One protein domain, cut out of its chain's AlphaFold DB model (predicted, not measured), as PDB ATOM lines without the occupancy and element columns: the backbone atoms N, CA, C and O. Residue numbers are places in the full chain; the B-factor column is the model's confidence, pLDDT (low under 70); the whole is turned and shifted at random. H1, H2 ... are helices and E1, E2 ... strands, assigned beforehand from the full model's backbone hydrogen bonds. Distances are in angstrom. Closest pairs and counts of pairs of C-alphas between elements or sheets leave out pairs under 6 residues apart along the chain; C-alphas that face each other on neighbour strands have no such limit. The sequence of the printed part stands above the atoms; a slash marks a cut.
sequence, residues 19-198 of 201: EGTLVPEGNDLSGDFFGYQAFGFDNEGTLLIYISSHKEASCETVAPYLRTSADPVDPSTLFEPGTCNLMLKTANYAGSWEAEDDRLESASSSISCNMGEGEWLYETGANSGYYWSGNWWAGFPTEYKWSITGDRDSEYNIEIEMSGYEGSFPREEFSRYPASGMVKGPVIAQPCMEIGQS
ATOM      1  N   GLU A  19     -66.260 234.992   4.707       97.00
ATOM      2  CA  GLU A  19     -66.929 234.576   5.938       97.00
ATOM      3  C   GLU A  19     -66.795 233.069   6.147       97.00
ATOM      4  O   GLU A  19     -66.736 232.276   5.199       97.00
ATOM      5  N   GLY A  20     -66.773 232.665   7.409       97.19
ATOM      6  CA  GLY A  20     -66.767 231.271   7.791       97.19
ATOM      7  C   GLY A  20     -66.445 231.070   9.253       97.19
ATOM      8  O   GLY A  20     -66.328 232.015  10.028       97.19
ATOM      9  N   THR A  21     -66.283 229.812   9.625       97.38
ATOM     10  CA  THR A  21     -65.939 229.412  10.992       97.38
ATOM     11  C   THR A  21     -64.977 228.244  10.953       97.38
ATOM     12  O   THR A  21     -65.064 227.415  10.047       97.38
ATOM     13  N   LEU A  22     -64.133 228.135  11.970       96.88
ATOM     14  CA  LEU A  22     -63.242 227.008  12.201       96.88
ATOM     15  C   LEU A  22     -63.404 226.524  13.645       96.88
ATOM     16  O   LEU A  22     -63.285 227.304  14.588       96.88
ATOM     17  N   VAL A  23     -63.677 225.232  13.817       97.44
ATOM     18  CA  VAL A  23     -63.925 224.593  15.117       97.44
ATOM     19  C   VAL A  23     -62.950 223.427  15.290       97.44
ATOM     20  O   VAL A  23     -63.131 222.392  14.637       97.44
ATOM     21  N   PRO A  24     -61.905 223.571  16.128       96.50
ATOM     22  CA  PRO A  24     -60.999 222.477  16.458       96.50
ATOM     23  C   PRO A  24     -61.734 221.340  17.173       96.50
ATOM     24  O   PRO A  24     -62.486 221.560  18.123       96.50
ATOM     25  N   GLU A  25     -61.506 220.105  16.738       95.56
ATOM     26  CA  GLU A  25     -62.127 218.927  17.336       95.56
ATOM     27  C   GLU A  25     -61.733 218.771  18.813       95.56
ATOM     28  O   GLU A  25     -60.600 219.037  19.222       95.56
ATOM     29  N   GLY A  26     -62.686 218.310  19.629       92.12
ATOM     30  CA  GLY A  26     -62.451 217.992  21.041       92.12
ATOM     31  C   GLY A  26     -62.306 219.197  21.977       92.12
ATOM     32  O   GLY A  26     -61.969 218.992  23.140       92.12
ATOM     33  N   ASN A  27     -62.574 220.418  21.505       87.50
ATOM     34  CA  ASN A  27     -62.520 221.645  22.299       87.50
ATOM     35  C   ASN A  27     -63.813 222.459  22.127       87.50
ATOM     36  O   ASN A  27     -64.421 222.433  21.061       87.50
ATOM     37  N   ASP A  28     -64.195 223.238  23.141       91.94
ATOM     38  CA  ASP A  28     -65.328 224.181  23.072       91.94
ATOM     39  C   ASP A  28     -64.901 225.546  22.481       91.94
ATOM     40  O   ASP A  28     -65.422 226.598  22.850       91.94
ATOM     41  N   LEU A  29     -63.899 225.534  21.596       94.81
ATOM     42  CA  LEU A  29     -63.309 226.719  20.977       94.81
ATOM     43  C   LEU A  29     -63.764 226.843  19.524       94.81
ATOM     44  O   LEU A  29     -63.917 225.850  18.816       94.81
ATOM     45  N   SER A  30     -63.910 228.078  19.064       95.75
ATOM     46  CA  SER A  30     -64.129 228.402  17.658       95.75
ATOM     47  C   SER A  30     -63.364 229.666  17.290       95.75
ATOM     48  O   SER A  30     -63.163 230.542  18.133       95.75
ATOM     49  N   GLY A  31     -62.944 229.749  16.033       95.56
ATOM     50  CA  GLY A  31     -62.426 230.962  15.418       95.56
ATOM     51  C   GLY A  31     -63.312 231.356  14.246       95.56
ATOM     52  O   GLY A  31     -63.557 230.535  13.359       95.56
ATOM     53  N   ASP A  32     -63.796 232.592  14.240       96.88
ATOM     54  CA  ASP A  32     -64.518 233.129  13.091       96.88
ATOM     55  C   ASP A  32     -63.532 233.500  11.980       96.88
ATOM     56  O   ASP A  32     -62.475 234.084  12.214       96.88
ATOM     57  N   PHE A  33     -63.878 233.186  10.740       95.00
ATOM     58  CA  PHE A  33     -63.095 233.576   9.578       95.00
ATOM     59  C   PHE A  33     -63.764 234.776   8.927       95.00
ATOM     60  O   PHE A  33     -64.629 234.620   8.077       95.00
ATOM     61  N   PHE A  34     -63.370 235.978   9.333       96.25
ATOM     62  CA  PHE A  34     -63.792 237.205   8.668       96.25
ATOM     63  C   PHE A  34     -62.603 237.771   7.910       96.25
ATOM     64  O   PHE A  34     -61.586 238.058   8.518       96.25
ATOM     65  N   GLY A  35     -62.693 237.909   6.591       96.62
ATOM     66  CA  GLY A  35     -61.660 238.557   5.782       96.62
ATOM     67  C   GLY A  35     -62.100 239.957   5.393       96.62
ATOM     68  O   GLY A  35     -62.797 240.114   4.394       96.62
ATOM     69  N   TYR A  36     -61.720 240.969   6.172       97.81
ATOM     70  CA  TYR A  36     -62.098 242.362   5.895       97.81
ATOM     71  C   TYR A  36     -61.126 243.071   4.963       97.81
ATOM     72  O   TYR A  36     -61.540 243.933   4.195       97.81
ATOM     73  N   GLN A  37     -59.843 242.729   5.052       98.12
ATOM     74  CA  GLN A  37     -58.784 243.327   4.249       98.12
ATOM     75  C   GLN A  37     -57.894 242.221   3.705       98.12
ATOM     76  O   GLN A  37     -57.606 241.250   4.405       98.12
ATOM     77  N   ALA A  38     -57.437 242.366   2.468       98.50
ATOM     78  CA  ALA A  38     -56.507 241.425   1.869       98.50
ATOM     79  C   ALA A  38     -55.417 242.163   1.098       98.50
ATOM     80  O   ALA A  38     -55.662 243.198   0.478       98.50
ATOM     81  N   PHE A  39     -54.207 241.615   1.137       98.62
ATOM     82  CA  PHE A  39     -53.017 242.212   0.545       98.62
ATOM     83  C   PHE A  39     -52.246 241.161  -0.227       98.62
ATOM     84  O   PHE A  39     -52.064 240.048   0.262       98.62
ATOM     85  N   GLY A  40     -51.790 241.516  -1.421       98.25
ATOM     86  CA  GLY A  40     -51.059 240.616  -2.296       98.25
ATOM     87  C   GLY A  40     -49.784 241.235  -2.837       98.25
ATOM     88  O   GLY A  40     -49.700 242.446  -3.044       98.25
ATOM     89  N   PHE A  41     -48.784 240.398  -3.078       98.19
ATOM     90  CA  PHE A  41     -47.609 240.787  -3.842       98.19
ATOM     91  C   PHE A  41     -46.999 239.581  -4.544       98.19
ATOM     92  O   PHE A  41     -46.752 238.548  -3.917       98.19
ATOM     93  N   ASP A  42     -46.722 239.734  -5.836       97.38
ATOM     94  CA  ASP A  42     -45.931 238.790  -6.609       97.38
ATOM     95  C   ASP A  42     -44.518 239.328  -6.870       97.38
ATOM     96  O   ASP A  42     -44.317 240.488  -7.235       97.38
ATOM     97  N   ASN A  43     -43.517 238.465  -6.712       96.25
ATOM     98  CA  ASN A  43     -42.134 238.757  -7.054       96.25
ATOM     99  C   ASN A  43     -41.438 237.512  -7.594       96.25
ATOM    100  O   ASN A  43     -41.478 236.457  -6.969       96.25
ATOM    101  N   GLU A  44     -40.800 237.648  -8.759       95.12
ATOM    102  CA  GLU A  44     -40.032 236.579  -9.419       95.12
ATOM    103  C   GLU A  44     -40.783 235.234  -9.517       95.12
ATOM    104  O   GLU A  44     -40.204 234.159  -9.391       95.12
ATOM    105  N   GLY A  45     -42.099 235.296  -9.753       95.56
ATOM    106  CA  GLY A  45     -42.958 234.117  -9.867       95.56
ATOM    107  C   GLY A  45     -43.407 233.524  -8.532       95.56
ATOM    108  O   GLY A  45     -44.076 232.502  -8.531       95.56
ATOM    109  N   THR A  46     -43.089 234.123  -7.391       97.19
ATOM    110  CA  THR A  46     -43.722 233.776  -6.111       97.19
ATOM    111  C   THR A  46     -44.838 234.770  -5.836       97.19
ATOM    112  O   THR A  46     -44.614 235.966  -5.981       97.19
ATOM    113  N   LEU A  47     -46.018 234.299  -5.437       97.94
ATOM    114  CA  LEU A  47     -47.121 235.134  -4.950       97.94
ATOM    115  C   LEU A  47     -47.303 234.897  -3.453       97.94
ATOM    116  O   LEU A  47     -47.291 233.747  -3.014       97.94
ATOM    117  N   LEU A  48     -47.523 235.972  -2.695       98.25
ATOM    118  CA  LEU A  48     -47.986 235.921  -1.312       98.25
ATOM    119  C   LEU A  48     -49.257 236.761  -1.164       98.25
ATOM    120  O   LEU A  48     -49.257 237.935  -1.531       98.25
ATOM    121  N   ILE A  49     -50.309 236.161  -0.610       98.50
ATOM    122  CA  ILE A  49     -51.553 236.820  -0.204       98.50
ATOM    123  C   ILE A  49     -51.695 236.710   1.313       98.50
ATOM    124  O   ILE A  49     -51.500 235.634   1.876       98.50
ATOM    125  N   TYR A  50     -52.093 237.795   1.966       98.56
ATOM    126  CA  TYR A  50     -52.488 237.820   3.370       98.56
ATOM    127  C   TYR A  50     -53.904 238.379   3.505       98.56
ATOM    128  O   TYR A  50     -54.179 239.465   3.002       98.56
ATOM    129  N   ILE A  51     -54.788 237.658   4.192       98.56
ATOM    130  CA  ILE A  51     -56.165 238.062   4.486       98.56
ATOM    131  C   ILE A  51     -56.274 238.287   5.990       98.56
ATOM    132  O   ILE A  51     -56.066 237.368   6.785       98.56
ATOM    133  N   SER A  52     -56.593 239.522   6.357       98.44
ATOM    134  CA  SER A  52     -56.720 239.983   7.731       98.44
ATOM    135  C   SER A  52     -58.181 240.067   8.155       98.44
ATOM    136  O   SER A  52     -59.051 240.547   7.417       98.44
ATOM    137  N   SER A  53     -58.412 239.658   9.395       97.94
ATOM    138  CA  SER A  53     -59.675 239.803  10.107       97.94
ATOM    139  C   SER A  53     -59.907 241.160  10.734       97.94
ATOM    140  O   SER A  53     -61.009 241.410  11.207       97.94
ATOM    141  N   HIS A  54     -58.936 242.067  10.694       97.62
ATOM    142  CA  HIS A  54     -59.100 243.400  11.248       97.62
ATOM    143  C   HIS A  54     -59.482 244.410  10.166       97.62
ATOM    144  O   HIS A  54     -58.836 244.524   9.123       97.62
ATOM    145  N   LYS A  55     -60.538 245.188  10.426       96.56
ATOM    146  CA  LYS A  55     -61.114 246.144   9.459       96.56
ATOM    147  C   LYS A  55     -60.154 247.258   9.059       96.56
ATOM    148  O   LYS A  55     -60.250 247.779   7.949       96.56
ATOM    149  N   GLU A  56     -59.264 247.622   9.976       95.94
ATOM    150  CA  GLU A  56     -58.288 248.706   9.810       95.94
ATOM    151  C   GLU A  56     -56.910 248.210   9.356       95.94
ATOM    152  O   GLU A  56     -55.974 249.007   9.287       95.94
ATOM    153  N   ALA A  57     -56.758 246.912   9.069       97.81
ATOM    154  CA  ALA A  57     -55.501 246.403   8.544       97.81
ATOM    155  C   ALA A  57     -55.136 247.127   7.241       97.81
ATOM    156  O   ALA A  57     -55.987 247.442   6.409       97.81
ATOM    157  N   SER A  58     -53.848 247.391   7.067       97.56
ATOM    158  CA  SER A  58     -53.292 248.077   5.907       97.56
ATOM    159  C   SER A  58     -52.009 247.389   5.443       97.56
ATOM    160  O   SER A  58     -51.425 246.563   6.152       97.56
ATOM    161  N   CYS A  59     -51.521 247.765   4.262       97.19
ATOM    162  CA  CYS A  59     -50.211 247.317   3.790       97.19
ATOM    163  C   CYS A  59     -49.093 247.682   4.790       97.19
ATOM    164  O   CYS A  59     -48.230 246.852   5.073       97.19
ATOM    165  N   GLU A  60     -49.174 248.874   5.397       96.06
ATOM    166  CA  GLU A  60     -48.206 249.378   6.383       96.06
ATOM    167  C   GLU A  60     -48.205 248.570   7.689       96.06
ATOM    168  O   GLU A  60     -47.189 248.534   8.378       96.06
ATOM    169  N   THR A  61     -49.312 247.907   8.049       96.38
ATOM    170  CA  THR A  61     -49.370 247.028   9.233       96.38
ATOM    171  C   THR A  61     -49.011 245.583   8.890       96.38
ATOM    172  O   THR A  61     -48.320 244.916   9.658       96.38
ATOM    173  N   VAL A  62     -49.447 245.090   7.726       97.06
ATOM    174  CA  VAL A  62     -49.231 243.696   7.302       97.06
ATOM    175  C   VAL A  62     -47.779 243.434   6.934       97.06
ATOM    176  O   VAL A  62     -47.207 242.436   7.375       97.06
ATOM    177  N   ALA A  63     -47.154 244.308   6.143       96.38
ATOM    178  CA  ALA A  63     -45.803 244.050   5.664       96.38
ATOM    179  C   ALA A  63     -44.776 243.939   6.805       96.38
ATOM    180  O   ALA A  63     -44.014 242.970   6.793       96.38
ATOM    181  N   PRO A  64     -44.757 244.828   7.822       95.56
ATOM    182  CA  PRO A  64     -43.889 244.662   8.983       95.56
ATOM    183  C   PRO A  64     -44.171 243.396   9.795       95.56
ATOM    184  O   PRO A  64     -43.220 242.752  10.221       95.56
ATOM    185  N   TYR A  65     -45.440 243.014   9.973       96.12
ATOM    186  CA  TYR A  65     -45.808 241.789  10.693       96.12
ATOM    187  C   TYR A  65     -45.266 240.523  10.020       96.12
ATOM    188  O   TYR A  65     -44.821 239.601  10.698       96.12
ATOM    189  N   LEU A  66     -45.243 240.494   8.685       95.88
ATOM    190  CA  LEU A  66     -44.710 239.367   7.918       95.88
ATOM    191  C   LEU A  66     -43.172 239.335   7.855       95.88
ATOM    192  O   LEU A  66     -42.607 238.386   7.316       95.88
ATOM    193  N   ARG A  67     -42.452 240.347   8.359       94.81
ATOM    194  CA  ARG A  67     -40.982 240.363   8.290       94.81
ATOM    195  C   ARG A  67     -40.367 239.347   9.244       94.81
ATOM    196  O   ARG A  67     -40.420 239.487  10.457       94.81
ATOM    197  N   THR A  68     -39.643 238.392   8.676       89.81
ATOM    198  CA  THR A  68     -38.910 237.353   9.422       89.81
ATOM    199  C   THR A  68     -37.673 237.861  10.176       89.81
ATOM    200  O   THR A  68     -37.139 237.150  11.025       89.81
ATOM    201  N   SER A  69     -37.188 239.069   9.868       87.50
ATOM    202  CA  SER A  69     -35.933 239.628  10.397       87.50
ATOM    203  C   SER A  69     -36.074 241.011  11.045       87.50
ATOM    204  O   SER A  69     -35.065 241.664  11.313       87.50
ATOM    205  N   ALA A  70     -37.306 241.468  11.287       88.56
ATOM    206  CA  ALA A  70     -37.588 242.755  11.918       88.56
ATOM    207  C   ALA A  70     -37.958 242.602  13.399       88.56
ATOM    208  O   ALA A  70     -38.222 241.499  13.880       88.56
ATOM    209  N   ASP A  71     -37.996 243.733  14.107       91.94
ATOM    210  CA  ASP A  71     -38.566 243.776  15.448       91.94
ATOM    211  C   ASP A  71     -40.042 243.338  15.403       91.94
ATOM    212  O   ASP A  71     -40.764 243.728  14.476       91.94
ATOM    213  N   PRO A  72     -40.511 242.551  16.387       92.38
ATOM    214  CA  PRO A  72     -41.901 242.126  16.444       92.38
ATOM    215  C   PRO A  72     -42.854 243.320  16.485       92.38
ATOM    216  O   PRO A  72     -42.667 244.256  17.266       92.38
ATOM    217  N   VAL A  73     -43.911 243.250  15.683       94.62
ATOM    218  CA  VAL A  73     -44.972 244.260  15.632       94.62
ATOM    219  C   VAL A  73     -46.202 243.743  16.360       94.62
ATOM    220  O   VAL A  73     -46.496 242.550  16.295       94.62
ATOM    221  N   ASP A  74     -46.894 244.643  17.058       95.56
ATOM    222  CA  ASP A  74     -48.159 244.343  17.726       95.56
ATOM    223  C   ASP A  74     -49.218 243.963  16.675       95.56
ATOM    224  O   ASP A  74     -49.552 244.784  15.818       95.56
ATOM    225  N   PRO A  75     -49.746 242.731  16.700       96.31
ATOM    226  CA  PRO A  75     -50.689 242.250  15.699       96.31
ATOM    227  C   PRO A  75     -52.153 242.590  16.029       96.31
ATOM    228  O   PRO A  75     -53.050 242.141  15.317       96.31
ATOM    229  N   SER A  76     -52.433 243.389  17.064       95.81
ATOM    230  CA  SER A  76     -53.795 243.829  17.409       95.81
ATOM    231  C   SER A  76     -54.518 244.560  16.273       95.81
ATOM    232  O   SER A  76     -55.735 244.470  16.183       95.81
ATOM    233  N   THR A  77     -53.794 245.207  15.355       95.81
ATOM    234  CA  THR A  77     -54.384 245.847  14.163       95.81
ATOM    235  C   THR A  77     -54.576 244.891  12.982       95.81
ATOM    236  O   THR A  77     -54.957 245.328  11.897       95.81
ATOM    237  N   LEU A  78     -54.242 243.610  13.151       97.31
ATOM    238  CA  LEU A  78     -54.338 242.567  12.127       97.31
ATOM    239  C   LEU A  78     -55.319 241.459  12.504       97.31
ATOM    240  O   LEU A  78     -55.807 240.772  11.608       97.31
ATOM    241  N   PHE A  79     -55.587 241.274  13.795       96.94
ATOM    242  CA  PHE A  79     -56.476 240.242  14.315       96.94
ATOM    243  C   PHE A  79     -57.597 240.868  15.134       96.94
ATOM    244  O   PHE A  79     -57.328 241.550  16.122       96.94
ATOM    245  N   GLU A  80     -58.843 240.561  14.789       95.12
ATOM    246  CA  GLU A  80     -59.954 240.765  15.721       95.12
ATOM    247  C   GLU A  80     -59.950 239.636  16.770       95.12
ATOM    248  O   GLU A  80     -59.570 238.501  16.460       95.12
ATOM    249  N   PRO A  81     -60.338 239.880  18.031       93.38
ATOM    250  CA  PRO A  81     -60.462 238.818  19.028       93.38
ATOM    251  C   PRO A  81     -61.386 237.682  18.562       93.38
ATOM    252  O   PRO A  81     -62.495 237.940  18.099       93.38
ATOM    253  N   GLY A  82     -60.954 236.426  18.718       95.75
ATOM    254  CA  GLY A  82     -61.762 235.256  18.363       95.75
ATOM    255  C   GLY A  82     -61.824 234.946  16.867       95.75
ATOM    256  O   GLY A  82     -62.708 234.201  16.449       95.75
ATOM    257  N   THR A  83     -60.921 235.501  16.054       97.19
ATOM    258  CA  THR A  83     -60.966 235.349  14.594       97.19
ATOM    259  C   THR A  83     -59.735 234.643  14.025       97.19
ATOM    260  O   THR A  83     -58.825 234.249  14.754       97.19
ATOM    261  N   CYS A  84     -59.732 234.421  12.713       98.25
ATOM    262  CA  CYS A  84     -58.658 233.782  11.972       98.25
ATOM    263  C   CYS A  84     -58.162 234.668  10.825       98.25
ATOM    264  O   CYS A  84     -58.956 235.285  10.116       98.25
ATOM    265  N   ASN A  85     -56.852 234.637  10.582       98.38
ATOM    266  CA  ASN A  85     -56.217 235.196   9.391       98.38
ATOM    267  C   ASN A  85     -55.725 234.074   8.469       98.38
ATOM    268  O   ASN A  85     -55.389 232.981   8.937       98.38
ATOM    269  N   LEU A  86     -55.638 234.368   7.168       98.44
ATOM    270  CA  LEU A  86     -55.121 233.459   6.140       98.44
ATOM    271  C   LEU A  86     -53.867 234.037   5.493       98.44
ATOM    272  O   LEU A  86     -53.851 235.199   5.096       98.44
ATOM    273  N   MET A  87     -52.861 233.203   5.285       98.12
ATOM    274  CA  MET A  87     -51.772 233.467   4.354       98.12
ATOM    275  C   MET A  87     -51.775 232.386   3.277       98.12
ATOM    276  O   MET A  87     -51.786 231.199   3.596       98.12
ATOM    277  N   LEU A  88     -51.729 232.792   2.012       97.69
ATOM    278  CA  LEU A  88     -51.536 231.905   0.868       97.69
ATOM    279  C   LEU A  88     -50.213 232.250   0.201       97.69
ATOM    280  O   LEU A  88     -49.916 233.424  -0.027       97.69
ATOM    281  N   LYS A  89     -49.434 231.235  -0.148       96.94
ATOM    282  CA  LYS A  89     -48.208 231.401  -0.917       96.94
ATOM    283  C   LYS A  89     -48.164 230.358  -2.021       96.94
ATOM    284  O   LYS A  89     -48.489 229.202  -1.785       96.94
ATOM    285  N   THR A  90     -47.706 230.752  -3.201       95.94
ATOM    286  CA  THR A  90     -47.421 229.809  -4.287       95.94
ATOM    287  C   THR A  90     -46.171 230.210  -5.052       95.94
ATOM    288  O   THR A  90     -45.786 231.382  -5.072       95.94
ATOM    289  N   ALA A  91     -45.534 229.226  -5.678       94.69
ATOM    290  CA  ALA A  91     -44.425 229.419  -6.600       94.69
ATOM    291  C   ALA A  91     -44.903 229.233  -8.045       94.69
ATOM    292  O   ALA A  91     -45.865 228.522  -8.313       94.69
ATOM    293  N   ASN A  92     -44.177 229.810  -9.001       93.19
ATOM    294  CA  ASN A  92     -44.526 229.821 -10.427       93.19
ATOM    295  C   ASN A  92     -45.834 230.568 -10.761       93.19
ATOM    296  O   ASN A  92     -46.476 230.273 -11.769       93.19
ATOM    297  N   TYR A  93     -46.211 231.561  -9.956       96.62
ATOM    298  CA  TYR A  93     -47.298 232.474 -10.272       96.62
ATOM    299  C   TYR A  93     -46.999 233.257 -11.555       96.62
ATOM    300  O   TYR A  93     -45.974 233.933 -11.668       96.62
ATOM    301  N   ALA A  94     -47.917 233.182 -12.516       96.50
ATOM    302  CA  ALA A  94     -47.812 233.854 -13.811       96.50
ATOM    303  C   ALA A  94     -49.117 234.592 -14.160       96.50
ATOM    304  O   ALA A  94     -49.648 234.455 -15.261       96.50
ATOM    305  N   GLY A  95     -49.666 235.327 -13.185       97.06
ATOM    306  CA  GLY A  95     -50.921 236.087 -13.305       97.06
ATOM    307  C   GLY A  95     -52.190 235.279 -13.014       97.06
ATOM    308  O   GLY A  95     -53.285 235.837 -12.942       97.06
ATOM    309  N   SER A  96     -52.058 233.963 -12.827       97.56
ATOM    310  CA  SER A  96     -53.130 233.103 -12.328       97.56
ATOM    311  C   SER A  96     -52.581 231.922 -11.528       97.56
ATOM    312  O   SER A  96     -51.458 231.473 -11.774       97.56
ATOM    313  N   TRP A  97     -53.374 231.436 -10.576       96.69
ATOM    314  CA  TRP A  97     -53.113 230.226  -9.803       96.69
ATOM    315  C   TRP A  97     -54.433 229.579  -9.399       96.69
ATOM    316  O   TRP A  97     -55.263 230.201  -8.741       96.69
ATOM    317  N   GLU A  98     -54.613 228.326  -9.797       96.94
ATOM    318  CA  GLU A  98     -55.732 227.489  -9.381       96.94
ATOM    319  C   GLU A  98     -55.170 226.279  -8.645       96.94
ATOM    320  O   GLU A  98     -54.240 225.633  -9.135       96.94
ATOM    321  N   ALA A  99     -55.730 225.970  -7.481       96.31
ATOM    322  CA  ALA A  99     -55.414 224.745  -6.765       96.31
ATOM    323  C   ALA A  99     -56.657 224.205  -6.059       96.31
ATOM    324  O   ALA A  99     -57.529 224.960  -5.625       96.31
ATOM    325  N   GLU A 100     -56.721 222.883  -5.964       97.56
ATOM    326  CA  GLU A 100     -57.798 222.143  -5.318       97.56
ATOM    327  C   GLU A 100     -57.187 220.892  -4.686       97.56
ATOM    328  O   GLU A 100     -56.537 220.116  -5.389       97.56
ATOM    329  N   ASP A 101     -57.346 220.741  -3.371       95.38
ATOM    330  CA  ASP A 101     -56.903 219.584  -2.578       95.38
ATOM    331  C   ASP A 101     -55.453 219.102  -2.838       95.38
ATOM    332  O   ASP A 101     -55.107 217.929  -2.646       95.38
ATOM    333  N   ASP A 102     -54.564 220.008  -3.256       93.56
ATOM    334  CA  ASP A 102     -53.152 219.716  -3.492       93.56
ATOM    335  C   ASP A 102     -52.361 219.831  -2.180       93.56
ATOM    336  O   ASP A 102     -52.294 220.865  -1.518       93.56
ATOM    337  N   ARG A 103     -51.708 218.741  -1.777       88.19
ATOM    338  CA  ARG A 103     -50.997 218.696  -0.491       88.19
ATOM    339  C   ARG A 103     -49.794 219.643  -0.420       88.19
ATOM    340  O   ARG A 103     -49.431 220.049   0.681       88.19
ATOM    341  N   LEU A 104     -49.135 219.933  -1.543       87.94
ATOM    342  CA  LEU A 104     -47.986 220.843  -1.590       87.94
ATOM    343  C   LEU A 104     -48.442 222.301  -1.529       87.94
ATOM    344  O   LEU A 104     -47.846 223.099  -0.805       87.94
ATOM    345  N   GLU A 105     -49.515 222.635  -2.243       89.69
ATOM    346  CA  GLU A 105     -50.086 223.984  -2.218       89.69
ATOM    347  C   GLU A 105     -50.754 224.278  -0.863       89.69
ATOM    348  O   GLU A 105     -50.537 225.343  -0.289       89.69
ATOM    349  N   SER A 106     -51.457 223.304  -0.275       86.06
ATOM    350  CA  SER A 106     -51.962 223.374   1.105       86.06
ATOM    351  C   SER A 106     -50.844 223.660   2.116       86.06
ATOM    352  O   SER A 106     -50.979 224.555   2.951       86.06
ATOM    353  N   ALA A 107     -49.690 222.993   1.992       83.62
ATOM    354  CA  ALA A 107     -48.529 223.231   2.857       83.62
ATOM    355  C   ALA A 107     -47.904 224.629   2.687       83.62
ATOM    356  O   ALA A 107     -47.108 225.052   3.527       83.62
ATOM    357  N   SER A 108     -48.248 225.337   1.610       90.69
ATOM    358  CA  SER A 108     -47.830 226.717   1.349       90.69
ATOM    359  C   SER A 108     -48.862 227.745   1.832       90.69
ATOM    360  O   SER A 108     -48.676 228.948   1.650       90.69
ATOM    361  N   SER A 109     -49.928 227.291   2.493       95.94
ATOM    362  CA  SER A 109     -50.891 228.140   3.190       95.94
ATOM    363  C   SER A 109     -50.740 228.039   4.707       95.94
ATOM    364  O   SER A 109     -50.197 227.071   5.240       95.94
ATOM    365  N   SER A 110     -51.196 229.068   5.414       97.44
ATOM    366  CA  SER A 110     -51.190 229.113   6.874       97.44
ATOM    367  C   SER A 110     -52.429 229.833   7.376       97.44
ATOM    368  O   SER A 110     -52.764 230.917   6.903       97.44
ATOM    369  N   ILE A 111     -53.092 229.231   8.355       98.06
ATOM    370  CA  ILE A 111     -54.206 229.801   9.099       98.06
ATOM    371  C   ILE A 111     -53.735 230.035  10.527       98.06
ATOM    372  O   ILE A 111     -53.096 229.177  11.136       98.06
ATOM    373  N   SER A 112     -54.062 231.202  11.061       97.94
ATOM    374  CA  SER A 112     -53.725 231.604  12.424       97.94
ATOM    375  C   SER A 112     -54.967 232.154  13.101       97.94
ATOM    376  O   SER A 112     -55.535 233.112  12.588       97.94
ATOM    377  N   CYS A 113     -55.383 231.565  14.221       97.88
ATOM    378  CA  CYS A 113     -56.605 231.937  14.926       97.88
ATOM    379  C   CYS A 113     -56.332 232.264  16.397       97.88
ATOM    380  O   CYS A 113     -55.855 231.411  17.150       97.88
ATOM    381  N   ASN A 114     -56.695 233.473  16.822       96.38
ATOM    382  CA  ASN A 114     -56.638 233.920  18.213       96.38
ATOM    383  C   ASN A 114     -57.973 233.630  18.918       96.38
ATOM    384  O   ASN A 114     -58.791 234.519  19.145       96.38
ATOM    385  N   MET A 115     -58.200 232.358  19.234       95.12
ATOM    386  CA  MET A 115     -59.449 231.857  19.803       95.12
ATOM    387  C   MET A 115     -59.594 232.178  21.295       95.12
ATOM    388  O   MET A 115     -58.618 232.329  22.039       95.12
ATOM    389  N   GLY A 116     -60.851 232.208  21.741       90.12
ATOM    390  CA  GLY A 116     -61.207 232.448  23.137       90.12
ATOM    391  C   GLY A 116     -60.949 233.884  23.599       90.12
ATOM    392  O   GLY A 116     -60.599 234.770  22.820       90.12
ATOM    393  N   GLU A 117     -61.149 234.119  24.893       93.00
ATOM    394  CA  GLU A 117     -60.818 235.401  25.516       93.00
ATOM    395  C   GLU A 117     -59.298 235.539  25.663       93.00
ATOM    396  O   GLU A 117     -58.614 234.610  26.094       93.00
ATOM    397  N   GLY A 118     -58.769 236.713  25.326       94.88
ATOM    398  CA  GLY A 118     -57.346 236.993  25.429       94.88
ATOM    399  C   GLY A 118     -56.994 238.410  24.992       94.88
ATOM    400  O   GLY A 118     -57.854 239.222  24.654       94.88
ATOM    401  N   GLU A 119     -55.700 238.691  25.017       96.12
ATOM    402  CA  GLU A 119     -55.086 239.922  24.540       96.12
ATOM    403  C   GLU A 119     -53.691 239.621  23.985       96.12
ATOM    404  O   GLU A 119     -53.083 238.589  24.296       96.12
ATOM    405  N   TRP A 120     -53.177 240.523  23.154       96.06
ATOM    406  CA  TRP A 120     -51.814 240.437  22.653       96.06
ATOM    407  C   TRP A 120     -50.831 240.923  23.714       96.06
ATOM    408  O   TRP A 120     -50.879 242.071  24.150       96.06
ATOM    409  N   LEU A 121     -49.926 240.041  24.129       96.06
ATOM    410  CA  LEU A 121     -48.910 240.320  25.136       96.06
ATOM    411  C   LEU A 121     -47.522 240.285  24.503       96.06
ATOM    412  O   LEU A 121     -47.213 239.392  23.717       96.06
ATOM    413  N   TYR A 122     -46.673 241.242  24.876       96.50
ATOM    414  CA  TYR A 122     -45.274 241.267  24.459       96.50
ATOM    415  C   TYR A 122     -44.395 240.526  25.471       96.50
ATOM    416  O   TYR A 122     -44.300 240.910  26.638       96.50
ATOM    417  N   GLU A 123     -43.719 239.477  25.017       94.25
ATOM    418  CA  GLU A 123     -42.738 238.725  25.795       94.25
ATOM    419  C   GLU A 123     -41.318 239.174  25.426       94.25
ATOM    420  O   GLU A 123     -40.954 239.267  24.255       94.25
ATOM    421  N   THR A 124     -40.481 239.445  26.431       93.25
ATOM    422  CA  THR A 124     -39.059 239.781  26.240       93.25
ATOM    423  C   THR A 124     -38.182 238.550  26.452       93.25
ATOM    424  O   THR A 124     -38.358 237.845  27.446       93.25
ATOM    425  N   GLY A 125     -37.180 238.318  25.603       88.75
ATOM    426  CA  GLY A 125     -36.241 237.207  25.774       88.75
ATOM    427  C   GLY A 125     -35.490 236.854  24.493       88.75
ATOM    428  O   GLY A 125     -35.398 237.670  23.584       88.75
ATOM    429  N   ALA A 126     -34.967 235.626  24.421       83.75
ATOM    430  CA  ALA A 126     -34.291 235.114  23.223       83.75
ATOM    431  C   ALA A 126     -35.228 235.009  22.004       83.75
ATOM    432  O   ALA A 126     -34.764 235.113  20.876       83.75
ATOM    433  N   ASN A 127     -36.531 234.848  22.253       84.75
ATOM    434  CA  ASN A 127     -37.594 234.848  21.252       84.75
ATOM    435  C   ASN A 127     -38.585 235.969  21.586       84.75
ATOM    436  O   ASN A 127     -39.749 235.700  21.870       84.75
ATOM    437  N   SER A 128     -38.099 237.211  21.682       91.12
ATOM    438  CA  SER A 128     -38.981 238.345  21.961       91.12
ATOM    439  C   SER A 128     -40.059 238.459  20.889       91.12
ATOM    440  O   SER A 128     -39.740 238.356  19.705       91.12
ATOM    441  N   GLY A 129     -41.307 238.689  21.288       94.25
ATOM    442  CA  GLY A 129     -42.425 238.701  20.353       94.25
ATOM    443  C   GLY A 129     -43.777 238.910  21.013       94.25
ATOM    444  O   GLY A 129     -43.910 238.812  22.234       94.25
ATOM    445  N   TYR A 130     -44.774 239.201  20.182       95.25
ATOM    446  CA  TYR A 130     -46.169 239.232  20.601       95.25
ATOM    447  C   TYR A 130     -46.774 237.834  20.535       95.25
ATOM    448  O   TYR A 130     -46.509 237.071  19.605       95.25
ATOM    449  N   TYR A 131     -47.615 237.514  21.507       94.19
ATOM    450  CA  TYR A 131     -48.392 236.283  21.532       94.19
ATOM    451  C   TYR A 131     -49.802 236.556  22.039       94.19
ATOM    452  O   TYR A 131     -50.033 237.495  22.803       94.19
ATOM    453  N   TRP A 132     -50.742 235.710  21.636       96.19
ATOM    454  CA  TRP A 132     -52.098 235.742  22.159       96.19
ATOM    455  C   TRP A 132     -52.153 235.049  23.522       96.19
ATOM    456  O   TRP A 132     -51.680 233.917  23.659       96.19
ATOM    457  N   SER A 133     -52.687 235.728  24.539       95.62
ATOM    458  CA  SER A 133     -52.790 235.177  25.898       95.62
ATOM    459  C   SER A 133     -53.864 234.096  26.049       95.62
ATOM    460  O   SER A 133     -53.781 233.300  26.985       95.62
ATOM    461  N   GLY A 134     -54.838 234.063  25.136       95.12
ATOM    462  CA  GLY A 134     -55.821 232.989  25.013       95.12
ATOM    463  C   GLY A 134     -55.302 231.817  24.175       95.12
ATOM    464  O   GLY A 134     -54.096 231.617  24.028       95.12
ATOM    465  N   ASN A 135     -56.221 231.052  23.583       95.94
ATOM    466  CA  ASN A 135     -55.863 229.883  22.785       95.94
ATOM    467  C   ASN A 135     -55.473 230.269  21.359       95.94
ATOM    468  O   ASN A 135     -56.240 230.909  20.642       95.94
ATOM    469  N   TRP A 136     -54.285 229.856  20.926       96.00
ATOM    470  CA  TRP A 136     -53.795 230.137  19.578       96.00
ATOM    471  C   TRP A 136     -53.787 228.868  18.738       96.00
ATOM    472  O   TRP A 136     -52.918 228.013  18.915       96.00
ATOM    473  N   TRP A 137     -54.730 228.748  17.807       97.19
ATOM    474  CA  TRP A 137     -54.744 227.639  16.859       97.19
ATOM    475  C   TRP A 137     -54.007 228.042  15.580       97.19
ATOM    476  O   TRP A 137     -54.277 229.094  15.003       97.19
ATOM    477  N   ALA A 138     -53.080 227.201  15.125       97.31
ATOM    478  CA  ALA A 138     -52.366 227.390  13.867       97.31
ATOM    479  C   ALA A 138     -52.437 226.122  13.018       97.31
ATOM    480  O   ALA A 138     -52.223 225.018  13.530       97.31
ATOM    481  N   GLY A 139     -52.695 226.277  11.723       97.19
ATOM    482  CA  GLY A 139     -52.903 225.146  10.827       97.19
ATOM    483  C   GLY A 139     -52.987 225.524   9.356       97.19
ATOM    484  O   GLY A 139     -52.509 226.577   8.945       97.19
ATOM    485  N   PHE A 140     -53.578 224.641   8.561       97.69
ATOM    486  CA  PHE A 140     -53.763 224.781   7.118       97.69
ATOM    487  C   PHE A 140     -55.009 223.990   6.670       97.69
ATOM    488  O   PHE A 140     -55.418 223.051   7.364       97.69
ATOM    489  N   PRO A 141     -55.647 224.346   5.543       97.62
ATOM    490  CA  PRO A 141     -56.787 223.615   5.014       97.62
ATOM    491  C   PRO A 141     -56.357 222.293   4.361       97.62
ATOM    492  O   PRO A 141     -55.346 222.227   3.663       97.62
ATOM    493  N   THR A 142     -57.136 221.238   4.562       97.06
ATOM    494  CA  THR A 142     -56.973 219.916   3.935       97.06
ATOM    495  C   THR A 142     -57.996 219.636   2.842       97.06
ATOM    496  O   THR A 142     -57.721 218.806   1.981       97.06
ATOM    497  N   GLU A 143     -59.137 220.325   2.878       97.56
ATOM    498  CA  GLU A 143     -60.148 220.331   1.819       97.56
ATOM    499  C   GLU A 143     -60.343 221.779   1.381       97.56
ATOM    500  O   GLU A 143     -60.779 222.613   2.185       97.56
ATOM    501  N   TYR A 144     -59.958 222.094   0.149       97.88
ATOM    502  CA  TYR A 144     -59.988 223.456  -0.354       97.88
ATOM    503  C   TYR A 144     -60.009 223.544  -1.873       97.88
ATOM    504  O   TYR A 144     -59.527 222.677  -2.599       97.88
ATOM    505  N   LYS A 145     -60.481 224.696  -2.337       97.88
ATOM    506  CA  LYS A 145     -60.378 225.162  -3.706       97.88
ATOM    507  C   LYS A 145     -60.140 226.661  -3.699       97.88
ATOM    508  O   LYS A 145     -60.879 227.399  -3.048       97.88
ATOM    509  N   TRP A 146     -59.158 227.122  -4.464       96.50
ATOM    510  CA  TRP A 146     -59.033 228.544  -4.754       96.50
ATOM    511  C   TRP A 146     -58.655 228.830  -6.202       96.50
ATOM    512  O   TRP A 146     -58.004 228.026  -6.874       96.50
ATOM    513  N   SER A 147     -59.070 230.002  -6.673       97.94
ATOM    514  CA  SER A 147     -58.677 230.573  -7.960       97.94
ATOM    515  C   SER A 147     -58.237 232.010  -7.730       97.94
ATOM    516  O   SER A 147     -59.007 232.816  -7.212       97.94
ATOM    517  N   ILE A 148     -56.987 232.313  -8.072       98.31
ATOM    518  CA  ILE A 148     -56.388 233.637  -7.924       98.31
ATOM    519  C   ILE A 148     -56.000 234.156  -9.300       98.31
ATOM    520  O   ILE A 148     -55.302 233.472 -10.046       98.31
ATOM    521  N   THR A 149     -56.391 235.386  -9.624       98.56
ATOM    522  CA  THR A 149     -56.011 236.091 -10.858       98.56
ATOM    523  C   THR A 149     -55.625 237.535 -10.552       98.56
ATOM    524  O   THR A 149     -56.106 238.091  -9.569       98.56
ATOM    525  N   GLY A 150     -54.778 238.145 -11.379       97.81
ATOM    526  CA  GLY A 150     -54.357 239.541 -11.215       97.81
ATOM    527  C   GLY A 150     -52.843 239.703 -11.131       97.81
ATOM    528  O   GLY A 150     -52.084 238.784 -11.439       97.81
ATOM    529  N   ASP A 151     -52.404 240.898 -10.751       96.94
ATOM    530  CA  ASP A 151     -50.991 241.259 -10.643       96.94
ATOM    531  C   ASP A 151     -50.785 242.487  -9.741       96.94
ATOM    532  O   ASP A 151     -51.732 243.134  -9.290       96.94
ATOM    533  N   ARG A 152     -49.514 242.819  -9.492       95.06
ATOM    534  CA  ARG A 152     -49.103 243.974  -8.680       95.06
ATOM    535  C   ARG A 152     -49.510 245.345  -9.240       95.06
ATOM    536  O   ARG A 152     -49.443 246.323  -8.499       95.06
ATOM    537  N   ASP A 153     -49.839 245.431 -10.529       95.75
ATOM    538  CA  ASP A 153     -50.235 246.679 -11.192       95.75
ATOM    539  C   ASP A 153     -51.761 246.895 -11.121       95.75
ATOM    540  O   ASP A 153     -52.255 247.984 -11.430       95.75
ATOM    541  N   SER A 154     -52.505 245.864 -10.709       94.81
ATOM    542  CA  SER A 154     -53.962 245.835 -10.584       94.81
ATOM    543  C   SER A 154     -54.385 245.360  -9.188       94.81
ATOM    544  O   SER A 154     -53.885 245.879  -8.207       94.81
ATOM    545  N   GLU A 155     -55.338 244.446  -9.056       97.69
ATOM    546  CA  GLU A 155     -55.736 243.835  -7.783       97.69
ATOM    547  C   GLU A 155     -55.756 242.320  -7.979       97.69
ATOM    548  O   GLU A 155     -55.978 241.837  -9.096       97.69
ATOM    549  N   TYR A 156     -55.563 241.557  -6.905       98.50
ATOM    550  CA  TYR A 156     -55.694 240.104  -6.971       98.50
ATOM    551  C   TYR A 156     -57.133 239.713  -6.641       98.50
ATOM    552  O   TYR A 156     -57.614 239.942  -5.532       98.50
ATOM    553  N   ASN A 157     -57.814 239.108  -7.607       98.56
ATOM    554  CA  ASN A 157     -59.156 238.565  -7.450       98.56
ATOM    555  C   ASN A 157     -59.034 237.105  -7.036       98.56
ATOM    556  O   ASN A 157     -58.376 236.321  -7.725       98.56
ATOM    557  N   ILE A 158     -59.644 236.761  -5.910       98.50
ATOM    558  CA  ILE A 158     -59.468 235.484  -5.238       98.50
ATOM    559  C   ILE A 158     -60.847 234.891  -4.958       98.50
ATOM    560  O   ILE A 158     -61.656 235.500  -4.272       98.50
ATOM    561  N   GLU A 159     -61.100 233.683  -5.437       98.38
ATOM    562  CA  GLU A 159     -62.242 232.869  -5.019       98.38
ATOM    563  C   GLU A 159     -61.726 231.789  -4.073       98.38
ATOM    564  O   GLU A 159     -60.835 231.037  -4.465       98.38
ATOM    565  N   ILE A 160     -62.251 231.709  -2.846       98.00
ATOM    566  CA  ILE A 160     -61.847 230.713  -1.839       98.00
ATOM    567  C   ILE A 160     -63.049 229.873  -1.416       98.00
ATOM    568  O   ILE A 160     -64.133 230.398  -1.163       98.00
ATOM    569  N   GLU A 161     -62.822 228.570  -1.268       98.25
ATOM    570  CA  GLU A 161     -63.685 227.623  -0.565       98.25
ATOM    571  C   GLU A 161     -62.806 226.643   0.230       98.25
ATOM    572  O   GLU A 161     -61.889 226.052  -0.329       98.25
ATOM    573  N   MET A 162     -63.051 226.489   1.533       98.00
ATOM    574  CA  MET A 162     -62.311 225.588   2.430       98.00
ATOM    575  C   MET A 162     -63.270 224.930   3.428       98.00
ATOM    576  O   MET A 162     -64.174 225.606   3.929       98.00
ATOM    577  N   SER A 163     -63.079 223.645   3.751       97.06
ATOM    578  CA  SER A 163     -63.987 222.907   4.661       97.06
ATOM    579  C   SER A 163     -63.333 221.983   5.695       97.06
ATOM    580  O   SER A 163     -63.908 221.735   6.758       97.06
ATOM    581  N   GLY A 164     -62.126 221.494   5.427       96.88
ATOM    582  CA  GLY A 164     -61.362 220.630   6.328       96.88
ATOM    583  C   GLY A 164     -60.032 221.275   6.682       96.88
ATOM    584  O   GLY A 164     -59.459 221.973   5.845       96.88
ATOM    585  N   TYR A 165     -59.536 221.056   7.902       97.44
ATOM    586  CA  TYR A 165     -58.305 221.687   8.377       97.44
ATOM    587  C   TYR A 165     -57.475 220.761   9.275       97.44
ATOM    588  O   TYR A 165     -58.011 219.994  10.076       97.44
ATOM    589  N   GLU A 166     -56.150 220.893   9.205       97.19
ATOM    590  CA  GLU A 166     -55.205 220.303  10.159       97.19
ATOM    591  C   GLU A 166     -54.419 221.413  10.868       97.19
ATOM    592  O   GLU A 166     -53.933 222.343  10.231       97.19
ATOM    593  N   GLY A 167     -54.260 221.307  12.189       96.88
ATOM    594  CA  GLY A 167     -53.509 222.284  12.975       96.88
ATOM    595  C   GLY A 167     -53.176 221.811  14.384       96.88
ATOM    596  O   GLY A 167     -53.243 220.619  14.692       96.88
ATOM    597  N   SER A 168     -52.763 222.745  15.235       97.00
ATOM    598  CA  SER A 168     -52.384 222.505  16.633       97.00
ATOM    599  C   SER A 168     -52.500 223.783  17.466       97.00
ATOM    600  O   SER A 168     -52.719 224.855  16.902       97.00
ATOM    601  N   PHE A 169     -52.308 223.661  18.783       96.00
ATOM    602  CA  PHE A 169     -52.212 224.766  19.741       96.00
ATOM    603  C   PHE A 169     -50.751 224.928  20.198       96.00
ATOM    604  O   PHE A 169     -50.352 224.342  21.207       96.00
ATOM    605  N   PRO A 170     -49.898 225.655  19.447       92.56
ATOM    606  CA  PRO A 170     -48.443 225.553  19.563       92.56
ATOM    607  C   PRO A 170     -47.863 225.967  20.920       92.56
ATOM    608  O   PRO A 170     -46.694 225.676  21.179       92.56
ATOM    609  N   ARG A 171     -48.624 226.672  21.770       88.44
ATOM    610  CA  ARG A 171     -48.162 227.122  23.095       88.44
ATOM    611  C   ARG A 171     -48.612 226.201  24.225       88.44
ATOM    612  O   ARG A 171     -47.978 226.178  25.277       88.44
ATOM    613  N   GLU A 172     -49.677 225.452  24.007       88.94
ATOM    614  CA  GLU A 172     -50.290 224.560  24.975       88.94
ATOM    615  C   GLU A 172     -49.717 223.153  24.815       88.94
ATOM    616  O   GLU A 172     -49.194 222.577  25.771       88.94
ATOM    617  N   GLU A 173     -49.760 222.619  23.593       88.88
ATOM    618  CA  GLU A 173     -49.243 221.296  23.273       88.88
ATOM    619  C   GLU A 173     -49.047 221.067  21.769       88.88
ATOM    620  O   GLU A 173     -49.745 221.602  20.915       88.88
ATOM    621  N   PHE A 174     -48.130 220.162  21.428       82.81
ATOM    622  CA  PHE A 174     -47.839 219.798  20.034       82.81
ATOM    623  C   PHE A 174     -48.765 218.702  19.478       82.81
ATOM    624  O   PHE A 174     -48.438 218.053  18.479       82.81
ATOM    625  N   SER A 175     -49.901 218.455  20.134       92.19
ATOM    626  CA  SER A 175     -50.911 217.514  19.655       92.19
ATOM    627  C   SER A 175     -51.602 218.080  18.414       92.19
ATOM    628  O   SER A 175     -51.791 219.291  18.279       92.19
ATOM    629  N   ARG A 176     -51.968 217.198  17.478       93.38
ATOM    630  CA  ARG A 176     -52.752 217.606  16.311       93.38
ATOM    631  C   ARG A 176     -54.208 217.770  16.712       93.38
ATOM    632  O   ARG A 176     -54.792 216.857  17.289       93.38
ATOM    633  N   TYR A 177     -54.770 218.897  16.311       95.81
ATOM    634  CA  TYR A 177     -56.166 219.258  16.466       95.81
ATOM    635  C   TYR A 177     -56.736 219.525  15.075       95.81
ATOM    636  O   TYR A 177     -56.648 220.664  14.601       95.81
ATOM    637  N   PRO A 178     -57.258 218.487  14.387       97.19
ATOM    638  CA  PRO A 178     -58.071 218.691  13.198       97.19
ATOM    639  C   PRO A 178     -59.184 219.682  13.515       97.19
ATOM    640  O   PRO A 178     -59.673 219.729  14.646       97.19
ATOM    641  N   ALA A 179     -59.574 220.478  12.535       97.56
ATOM    642  CA  ALA A 179     -60.698 221.379  12.681       97.56
ATOM    643  C   ALA A 179     -61.661 221.212  11.514       97.56
ATOM    644  O   ALA A 179     -61.290 220.773  10.423       97.56
ATOM    645  N   SER A 180     -62.912 221.569  11.769       97.31
ATOM    646  CA  SER A 180     -63.991 221.531  10.788       97.31
ATOM    647  C   SER A 180     -64.652 222.897  10.680       97.31
ATOM    648  O   SER A 180     -64.562 223.722  11.591       97.31
ATOM    649  N   GLY A 181     -65.310 223.146   9.556       97.06
ATOM    650  CA  GLY A 181     -66.013 224.394   9.315       97.06
ATOM    651  C   GLY A 181     -66.203 224.636   7.831       97.06
ATOM    652  O   GLY A 181     -65.956 223.751   7.025       97.06
ATOM    653  N   MET A 182     -66.650 225.823   7.451       97.62
ATOM    654  CA  MET A 182     -66.698 226.222   6.048       97.62
ATOM    655  C   MET A 182     -66.305 227.684   5.960       97.62
ATOM    656  O   MET A 182     -66.841 228.499   6.705       97.62
ATOM    657  N   VAL A 183     -65.369 227.988   5.070       97.62
ATOM    658  CA  VAL A 183     -64.920 229.345   4.764       97.62
ATOM    659  C   VAL A 183     -65.047 229.526   3.267       97.62
ATOM    660  O   VAL A 183     -64.469 228.755   2.501       97.62
ATOM    661  N   LYS A 184     -65.841 230.506   2.839       97.75
ATOM    662  CA  LYS A 184     -66.103 230.724   1.418       97.75
ATOM    663  C   LYS A 184     -66.397 232.180   1.123       97.75
ATOM    664  O   LYS A 184     -67.120 232.834   1.867       97.75
ATOM    665  N   GLY A 185     -65.887 232.660   0.000       97.00
ATOM    666  CA  GLY A 185     -66.216 233.991  -0.488       97.00
ATOM    667  C   GLY A 185     -65.219 234.510  -1.517       97.00
ATOM    668  O   GLY A 185     -64.093 234.004  -1.594       97.00
ATOM    669  N   PRO A 186     -65.636 235.516  -2.299       97.81
ATOM    670  CA  PRO A 186     -64.723 236.290  -3.115       97.81
ATOM    671  C   PRO A 186     -63.887 237.207  -2.217       97.81
ATOM    672  O   PRO A 186     -64.373 237.744  -1.225       97.81
ATOM    673  N   VAL A 187     -62.635 237.439  -2.582       98.19
ATOM    674  CA  VAL A 187     -61.723 238.358  -1.902       98.19
ATOM    675  C   VAL A 187     -60.989 239.177  -2.952       98.19
ATOM    676  O   VAL A 187     -60.510 238.645  -3.952       98.19
ATOM    677  N   ILE A 188     -60.884 240.481  -2.713       98.31
ATOM    678  CA  ILE A 188     -60.064 241.382  -3.520       98.31
ATOM    679  C   ILE A 188     -58.871 241.786  -2.661       98.31
ATOM    680  O   ILE A 188     -59.035 242.471  -1.650       98.31
ATOM    681  N   ALA A 189     -57.676 241.337  -3.041       98.56
ATOM    682  CA  ALA A 189     -56.449 241.711  -2.355       98.56
ATOM    683  C   ALA A 189     -55.760 242.881  -3.060       98.56
ATOM    684  O   ALA A 189     -55.454 242.827  -4.254       98.56
ATOM    685  N   GLN A 190     -55.482 243.929  -2.292       98.38
ATOM    686  CA  GLN A 190     -54.791 245.122  -2.764       98.38
ATOM    687  C   GLN A 190     -53.293 244.839  -2.942       98.38
ATOM    688  O   GLN A 190     -52.702 244.144  -2.105       98.38
ATOM    689  N   PRO A 191     -52.626 245.397  -3.964       98.25
ATOM    690  CA  PRO A 191     -51.176 245.305  -4.066       98.25
ATOM    691  C   PRO A 191     -50.482 245.929  -2.861       98.25
ATOM    692  O   PRO A 191     -50.753 247.069  -2.481       98.25
ATOM    693  N   CYS A 192     -49.527 245.202  -2.296       98.31
ATOM    694  CA  CYS A 192     -48.717 245.666  -1.181       98.31
ATOM    695  C   CYS A 192     -47.243 245.346  -1.435       98.31
ATOM    696  O   CYS A 192     -46.721 244.326  -0.995       98.31
ATOM    697  N   MET A 193     -46.547 246.240  -2.147       97.19
ATOM    698  CA  MET A 193     -45.139 246.042  -2.530       97.19
ATOM    699  C   MET A 193     -44.203 245.798  -1.337       97.19
ATOM    700  O   MET A 193     -43.175 245.135  -1.473       97.19
ATOM    701  N   GLU A 194     -44.551 246.313  -0.157       96.69
ATOM    702  CA  GLU A 194     -43.754 246.143   1.058       96.69
ATOM    703  C   GLU A 194     -43.691 244.683   1.536       96.69
ATOM    704  O   GLU A 194     -42.705 244.299   2.169       96.69
ATOM    705  N   ILE A 195     -44.663 243.836   1.161       96.56
ATOM    706  CA  ILE A 195     -44.630 242.386   1.419       96.56
ATOM    707  C   ILE A 195     -43.395 241.734   0.785       96.56
ATOM    708  O   ILE A 195     -42.862 240.773   1.342       96.56
ATOM    709  N   GLY A 196     -42.858 242.284  -0.309       94.25
ATOM    710  CA  GLY A 196     -41.610 241.813  -0.921       94.25
ATOM    711  C   GLY A 196     -40.394 241.851   0.013       94.25
ATOM    712  O   GLY A 196     -39.399 241.182  -0.242       94.25
ATOM    713  N   GLN A 197     -40.472 242.599   1.118       93.31
ATOM    714  CA  GLN A 197     -39.417 242.708   2.129       93.31
ATOM    715  C   GLN A 197     -39.609 241.748   3.315       93.31
ATOM    716  O   GLN A 197     -38.828 241.785   4.262       93.31
ATOM    717  N   SER A 198     -40.645 240.908   3.294       91.50
ATOM    718  CA  SER A 198     -40.995 240.009   4.402       91.50
ATOM    719  C   SER A 198     -39.970 238.885   4.646       91.50
ATOM    720  O   SER A 198     -39.863 238.345   5.749       91.50
TER     721      SER A 198
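This is residues 19 to 198 of the 201 residues of an uncharacterized protein of Deltaproteobacteria bacterium (UniProt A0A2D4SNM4). A closed barrel of seven strands, E3, E4, E5, E7, E10, E11 and E13, makes the body, with E1, E2, E6 and E12 paired onto it; three short helices lie outside it, H1 and H3 together over E3, and a small hairpin, E8 and E9, forms a second sheet. The printed part has 180 residues, with three named helices and thirteen named strands in the order E1 E2 E3 E4 H1 E5 E6 H2 E7 E8 E9 E10 E11 E12 E13 H3. The barrel is mixed, the second sheet antiparallel, and the class mostly strand. The whole is compact and rounded, with a radius of gyration of the C-alphas of 15.5 A and spans of 40 by 34 by 27 A.

The ring is made of E3, residues 37 to 43; E4, 46 to 52; E5, 84 to 91, 23.8 A; E7, 109 to 115; E10, 135 to 149, 34.2 A; E11, 156 to 169, 31.0 A; and E13, 179 to 191, 30.7 A. E10 bends by 81 degrees at residue 145, E11 by 82 at 163 and E13 by 75 at 182. Paired onto it are E1, 19 to 24, E2, 31 to 35, E6, 96 to 100, and E12, 173 to 176. E8 is 120 to 123 and E9 129 to 132. H1 is 59 to 65, H2 103 to 106 and H3 193 to 197. C-alpha 19 is at (-66.929, 234.576, 5.938), C-alpha 197 at (-39.417, 242.708, 2.129).

Round the ring, neighbours are antiparallel but for E13 and E3, which are parallel, with N 40 and O 190 at 2.9 A. E10 and E11, a hairpin, have N 140 and O 166 at 2.9 A; with E12 they form a meander, each strand the antiparallel neighbour of the one before. E7 and E6 lie on one side of E10, with N 113 and O 137 at 2.8 A and N 97 and O 148 at 2.9 A. E1 pairs with E13, N 23 and O 180 at 2.8 A, and with E2, N 22 and O 31 at 2.8 A. E8 and E9, a hairpin, have N 121 and O 131 at 2.9 A. H1 runs across the strands at a height over the sheet of 9.8 A. H1 and H3 touch, the closest C-alphas being those of Ala 63 and Ile 195, 4.7 A. H2 is over none of the strands, at 5.6 A. Of the O i to N i+4 pairs, H1 has 2 of 3 within hydrogen-bond range and H3 0 of 1, with 2 of 2 O i to N i+3; H2 is too short for an O i to N i+4 pair.

The C-alphas of Gly 26 and Asp 153, the two farthest apart, are 44.8 A from each other. The printed part has no cut. The link from H1 to E5, residues 66 to 83, is long. Mean pLDDT of the printed part is 95.6, and no printed residue is under 70.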